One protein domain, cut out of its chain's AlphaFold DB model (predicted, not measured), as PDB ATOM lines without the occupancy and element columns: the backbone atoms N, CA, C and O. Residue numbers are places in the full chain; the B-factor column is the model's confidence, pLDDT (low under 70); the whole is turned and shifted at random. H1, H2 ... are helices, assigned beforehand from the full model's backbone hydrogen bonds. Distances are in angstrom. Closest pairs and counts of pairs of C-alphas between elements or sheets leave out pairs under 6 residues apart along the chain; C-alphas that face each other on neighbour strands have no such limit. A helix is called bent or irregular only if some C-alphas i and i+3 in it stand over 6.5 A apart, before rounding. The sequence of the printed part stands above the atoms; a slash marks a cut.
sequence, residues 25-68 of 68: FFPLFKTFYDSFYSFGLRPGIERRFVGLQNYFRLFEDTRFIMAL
ATOM      1  N   PHE A  25       6.407 185.932  39.646       97.94
ATOM      2  CA  PHE A  25       6.226 184.590  40.202       97.94
ATOM      3  C   PHE A  25       6.979 184.356  41.512       97.94
ATOM      4  O   PHE A  25       6.500 183.601  42.356       97.94
ATOM      5  N   PHE A  26       8.123 185.010  41.735       97.56
ATOM      6  CA  PHE A  26       8.870 184.889  42.988       97.56
ATOM      7  C   PHE A  26       8.017 185.139  44.246       97.56
ATOM      8  O   PHE A  26       8.054 184.289  45.138       97.56
ATOM      9  N   PRO A  27       7.214 186.222  44.357       96.94
ATOM     10  CA  PRO A  27       6.392 186.439  45.547       96.94
ATOM     11  C   PRO A  27       5.322 185.354  45.734       96.94
ATOM     12  O   PRO A  27       5.013 185.001  46.873       96.94
ATOM     13  N   LEU A  28       4.800 184.773  44.648       97.50
ATOM     14  CA  LEU A  28       3.836 183.670  44.716       97.50
ATOM     15  C   LEU A  28       4.488 182.407  45.282       97.50
ATOM     16  O   LEU A  28       3.973 181.824  46.236       97.50
ATOM     17  N   PHE A  29       5.660 182.031  44.765       97.75
ATOM     18  CA  PHE A  29       6.426 180.907  45.302       97.75
ATOM     19  C   PHE A  29       6.843 181.142  46.748       97.75
ATOM     20  O   PHE A  29       6.765 180.226  47.563       97.75
ATOM     21  N   LYS A  30       7.251 182.370  47.090       95.75
ATOM     22  CA  LYS A  30       7.626 182.718  48.459       95.75
ATOM     23  C   LYS A  30       6.442 182.587  49.412       95.75
ATOM     24  O   LYS A  30       6.605 181.984  50.464       95.75
ATOM     25  N   THR A  31       5.267 183.075  49.019       95.75
ATOM     26  CA  THR A  31       4.026 182.964  49.802       95.75
ATOM     27  C   THR A  31       3.609 181.508  49.969       95.75
ATOM     28  O   THR A  31       3.311 181.070  51.079       95.75
ATOM     29  N   PHE A  32       3.651 180.726  48.888       97.19
ATOM     30  CA  PHE A  32       3.371 179.296  48.940       97.19
ATOM     31  C   PHE A  32       4.353 178.571  49.867       97.19
ATOM     32  O   PHE A  32       3.933 177.819  50.737       97.19
ATOM     33  N   TYR A  33       5.653 178.840  49.760       96.31
ATOM     34  CA  TYR A  33       6.662 178.267  50.650       96.31
ATOM     35  C   TYR A  33       6.463 178.695  52.110       96.31
ATOM     36  O   TYR A  33       6.537 177.866  53.012       96.31
ATOM     37  N   ASP A  34       6.158 179.967  52.357       95.25
ATOM     38  CA  ASP A  34       5.921 180.507  53.695       95.25
ATOM     39  C   ASP A  34       4.652 179.958  54.348       95.25
ATOM     40  O   ASP A  34       4.614 179.857  55.570       95.25
ATOM     41  N   SER A  35       3.663 179.519  53.564       95.94
ATOM     42  CA  SER A  35       2.454 178.868  54.086       95.94
ATOM     43  C   SER A  35       2.751 177.603  54.906       95.94
ATOM     44  O   SER A  35       1.974 177.253  55.795       95.94
ATOM     45  N   PHE A  36       3.894 176.948  54.662       97.44
ATOM     46  CA  PHE A  36       4.343 175.776  55.420       97.44
ATOM     47  C   PHE A  36       5.082 176.129  56.719       97.44
ATOM     48  O   PHE A  36       5.501 175.241  57.467       97.44
ATOM     49  N   TYR A  37       5.281 177.417  56.992       96.38
ATOM     50  CA  TYR A  37       5.964 177.913  58.177       96.38
ATOM     51  C   TYR A  37       4.990 178.675  59.074       96.38
ATOM     52  O   TYR A  37       4.082 179.365  58.625       96.38
ATOM     53  N   SER A  38       5.200 178.570  60.379       94.56
ATOM     54  CA  SER A  38       4.607 179.452  61.375       94.56
ATOM     55  C   SER A  38       5.664 180.475  61.760       94.56
ATOM     56  O   SER A  38       6.749 180.108  62.204       94.56
ATOM     57  N   PHE A  39       5.363 181.752  61.568       92.94
ATOM     58  CA  PHE A  39       6.239 182.861  61.927       92.94
ATOM     59  C   PHE A  39       5.397 184.107  62.187       92.94
ATOM     60  O   PHE A  39       4.222 184.163  61.824       92.94
ATOM     61  N   GLY A  40       5.987 185.107  62.833       88.69
ATOM     62  CA  GLY A  40       5.320 186.368  63.117       88.69
ATOM     63  C   GLY A  40       6.246 187.540  62.852       88.69
ATOM     64  O   GLY A  40       7.462 187.414  62.910       88.69
ATOM     65  N   LEU A  41       5.656 188.701  62.575       87.44
ATOM     66  CA  LEU A  41       6.401 189.948  62.373       87.44
ATOM     67  C   LEU A  41       6.915 190.550  63.692       87.44
ATOM     68  O   LEU A  41       7.661 191.526  63.683       87.44
ATOM     69  N   ARG A  42       6.488 189.998  64.835       90.25
ATOM     70  CA  ARG A  42       6.901 190.465  66.159       90.25
ATOM     71  C   ARG A  42       8.275 189.888  66.515       90.25
ATOM     72  O   ARG A  42       8.474 188.684  66.332       90.25
ATOM     73  N   PRO A  43       9.185 190.699  67.085       83.38
ATOM     74  CA  PRO A  43      10.442 190.204  67.633       83.38
ATOM     75  C   PRO A  43      10.194 189.054  68.620       83.38
ATOM     76  O   PRO A  43       9.288 189.137  69.449       83.38
ATOM     77  N   GLY A  44      10.981 187.981  68.512       82.88
ATOM     78  CA  GLY A  44      10.867 186.794  69.368       82.88
ATOM     79  C   GLY A  44       9.941 185.687  68.849       82.88
ATOM     80  O   GLY A  44       9.905 184.617  69.450       82.88
ATOM     81  N   ILE A  45       9.225 185.888  67.735       85.75
ATOM     82  CA  ILE A  45       8.505 184.796  67.065       85.75
ATOM     83  C   ILE A  45       9.424 184.173  66.016       85.75
ATOM     84  O   ILE A  45       9.601 184.708  64.922       85.75
ATOM     85  N   GLU A  46      10.007 183.028  66.354       87.94
ATOM     86  CA  GLU A  46      10.868 182.293  65.434       87.94
ATOM     87  C   GLU A  46      10.084 181.691  64.264       87.94
ATOM     88  O   GLU A  46       8.920 181.295  64.379       87.94
ATOM     89  N   ARG A  47      10.760 181.590  63.116       92.56
ATOM     90  CA  ARG A  47      10.222 180.942  61.923       92.56
ATOM     91  C   ARG A  47      10.380 179.433  62.041       92.56
ATOM     92  O   ARG A  47      11.469 178.899  61.853       92.56
ATOM     93  N   ARG A  48       9.273 178.738  62.292       94.62
ATOM     94  CA  ARG A  48       9.236 177.281  62.460       94.62
ATOM     95  C   ARG A  48       8.540 176.610  61.284       94.62
ATOM     96  O   ARG A  48       7.452 177.024  60.903       94.62
ATOM     97  N   PHE A  49       9.126 175.547  60.737       96.38
ATOM     98  CA  PHE A  49       8.432 174.701  59.761       96.38
ATOM     99  C   PHE A  49       7.335 173.891  60.461       96.38
ATOM    100  O   PHE A  49       7.610 173.190  61.435       96.38
ATOM    101  N   VAL A  50       6.098 174.006  59.980       96.75
ATOM    102  CA  VAL A  50       4.911 173.338  60.545       96.75
ATOM    103  C   VAL A  50       4.175 172.471  59.517       96.75
ATOM    104  O   VAL A  50       3.124 171.907  59.820       96.75
ATOM    105  N   GLY A  51       4.712 172.344  58.300       96.50
ATOM    106  CA  GLY A  51       4.095 171.568  57.229       96.50
ATOM    107  C   GLY A  51       2.694 172.084  56.898       96.50
ATOM    108  O   GLY A  51       2.499 173.280  56.706       96.50
ATOM    109  N   LEU A  52       1.704 171.190  56.851       97.12
ATOM    110  CA  LEU A  52       0.322 171.537  56.499       97.12
ATOM    111  C   LEU A  52      -0.535 172.014  57.683       97.12
ATOM    112  O   LEU A  52      -1.726 172.266  57.515       97.12
ATOM    113  N   GLN A  53       0.039 172.170  58.879       96.75
ATOM    114  CA  GLN A  53      -0.733 172.509  60.080       96.75
ATOM    115  C   GLN A  53      -1.519 173.823  59.940       96.75
ATOM    116  O   GLN A  53      -2.633 173.928  60.448       96.75
ATOM    117  N   ASN A  54      -0.968 174.812  59.231       95.69
ATOM    118  CA  ASN A  54      -1.656 176.077  58.967       95.69
ATOM    119  C   ASN A  54      -2.939 175.884  58.143       95.69
ATOM    120  O   ASN A  54      -3.934 176.545  58.416       95.69
ATOM    121  N   TYR A  55      -2.933 174.954  57.187       95.38
ATOM    122  CA  TYR A  55      -4.098 174.650  56.358       95.38
ATOM    123  C   TYR A  55      -5.195 173.966  57.171       95.38
ATOM    124  O   TYR A  55      -6.340 174.392  57.106       95.38
ATOM    125  N   PHE A  56      -4.853 172.963  57.991       96.31
ATOM    126  CA  PHE A  56      -5.836 172.319  58.873       96.31
ATOM    127  C   PHE A  56      -6.505 173.326  59.812       96.31
ATOM    128  O   PHE A  56      -7.728 173.370  59.880       96.31
ATOM    129  N   ARG A  57      -5.721 174.216  60.439       95.19
ATOM    130  CA  ARG A  57      -6.268 175.300  61.273       95.19
ATOM    131  C   ARG A  57      -7.225 176.210  60.504       95.19
ATOM    132  O   ARG A  57      -8.213 176.657  61.069       95.19
ATOM    133  N   LEU A  58      -6.928 176.498  59.238       94.56
ATOM    134  CA  LEU A  58      -7.754 177.362  58.398       94.56
ATOM    135  C   LEU A  58      -9.118 176.726  58.092       94.56
ATOM    136  O   LEU A  58     -10.135 177.407  58.152       94.56
ATOM    137  N   PHE A  59      -9.143 175.418  57.817       95.12
ATOM    138  CA  PHE A  59     -10.379 174.665  57.563       95.12
ATOM    139  C   PHE A  59     -11.208 174.385  58.822       95.12
ATOM    140  O   PHE A  59     -12.373 174.023  58.703       95.12
ATOM    141  N   GLU A  60     -10.632 174.547  60.011       96.00
ATOM    142  CA  GLU A  60     -11.347 174.465  61.291       96.00
ATOM    143  C   GLU A  60     -11.827 175.843  61.789       96.00
ATOM    144  O   GLU A  60     -12.699 175.918  62.656       96.00
ATOM    145  N   ASP A  61     -11.292 176.948  61.254       95.81
ATOM    146  CA  ASP A  61     -11.655 178.297  61.691       95.81
ATOM    147  C   ASP A  61     -13.020 178.704  61.119       95.81
ATOM    148  O   ASP A  61     -13.158 179.092  59.958       95.81
ATOM    149  N   THR A  62     -14.045 178.672  61.970       94.56
ATOM    150  CA  THR A  62     -15.416 179.040  61.599       94.56
ATOM    151  C   THR A  62     -15.516 180.447  61.003       94.56
ATOM    152  O   THR A  62     -16.335 180.666  60.115       94.56
ATOM    153  N   ARG A  63     -14.683 181.404  61.437       95.94
ATOM    154  CA  ARG A  63     -14.708 182.775  60.898       95.94
ATOM    155  C   ARG A  63     -14.182 182.807  59.474       95.94
ATOM    156  O   ARG A  63     -14.717 183.542  58.656       95.94
ATOM    157  N   PHE A  64     -13.141 182.024  59.194       94.75
ATOM    158  CA  PHE A  64     -12.610 181.891  57.843       94.75
ATOM    159  C   PHE A  64     -13.644 181.252  56.913       94.75
ATOM    160  O   PHE A  64     -13.907 181.783  55.842       94.75
ATOM    161  N   ILE A  65     -14.281 180.164  57.356       95.62
ATOM    162  CA  ILE A  65     -15.301 179.452  56.571       95.62
ATOM    163  C   ILE A  65     -16.516 180.342  56.290       95.62
ATOM    164  O   ILE A  65     -17.026 180.337  55.180       95.62
ATOM    165  N   MET A  66     -16.977 181.114  57.278       95.88
ATOM    166  CA  MET A  66     -18.112 182.031  57.107       95.88
ATOM    167  C   MET A  66     -17.806 183.225  56.191       95.88
ATOM    168  O   MET A  66     -18.740 183.880  55.736       95.88
ATOM    169  N   ALA A  67     -16.531 183.553  55.972       94.31
ATOM    170  CA  ALA A  67     -16.113 184.677  55.135       94.31
ATOM    171  C   ALA A  67     -15.887 184.296  53.660       94.31
ATOM    172  O   ALA A  67     -15.623 185.190  52.851       94.31
ATOM    173  N   LEU A  68     -15.940 183.000  53.336       87.31
ATOM    174  CA  LEU A  68     -15.816 182.452  51.985       87.31
ATOM    175  C   LEU A  68     -17.181 182.416  51.286       87.31
ATOM    176  O   LEU A  68     -17.218 182.778  50.090       87.31
TER     177      LEU A  68
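AT A GLANCE: This is residues 25 to 68 of the 68 residues of the protein "ABC-type transporter, integral membrane subunit" of Thermotoga sp. 47_83 (UniProt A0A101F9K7). Helices that do not pack on one another stand out from a long loop like arms: H1 is one arm, and H2 with the short H3 after it makes another, running off in a different direction. The loop between H1 and H2, residues 35 to 52, folds back on itself, and a short antiparallel pairing of residues 37 to 38 with residues 48 to 49 ties its two sides together. Residues 25 to 32, in H1, and residues 56 to 68, which take in much of H2 and the whole of H3, stick out free. The printed part has 44 residues with three named helices, in the order H1, H2, H3, and no named strand; the class is all helix. The whole is loose, with a radius of gyration of the C-alphas of 12.3 A, and the C-alphas span 29 by 29 by 18 A.

HOW THE PARTS SIT: The longest helix by residues, H1, residues 25 to 34, touches no helix. It is apart from H2, residues 53 to 60, though H2 is the next helix along the chain. H1 is also apart from H3, residues 62 to 66. H2 and H3 are close but not clearly touching, with 2 pairs of C-alphas within 8 A. Their closest C-alphas, those of Leu 58 and Phe 64, are 6.7 A apart, and their centres are 11.2 A apart. In H1, H2 and H3 every O i to N i+4 pair is within hydrogen-bond range.

IN THESE COORDINATES: H1 runs from Phe 25, with its C-alpha at (6.226, 184.590, 40.202), to Asp 34, with its C-alpha at (5.921, 180.507, 53.695), and is 14.1 A long from first to last C-alpha. H2 runs from Gln 53 to Glu 60 over 10.9 A, and its first C-alpha is at (-0.733, 172.509, 60.080). H3 runs from Thr 62 to Met 66, 6.0 A from first to last C-alpha, and ends with C-alpha 66 at (-18.112, 182.031, 57.107). No named helix is bent or irregular.

THE WHOLE: The two C-alphas farthest apart are those of Gly 44, in the loop, and Leu 68, the chain's last residue, at 32.1 A. The first and last printed C-alphas, those of Phe 25 and Leu 68, are 25.1 A apart. The link from H1 to H2 is long, with 18 residues, and the link from H2 to H3 is tight, with 1 residue. The printed part has no cut. The mean pLDDT of the printed part is 94.2, and no printed residue is under 70.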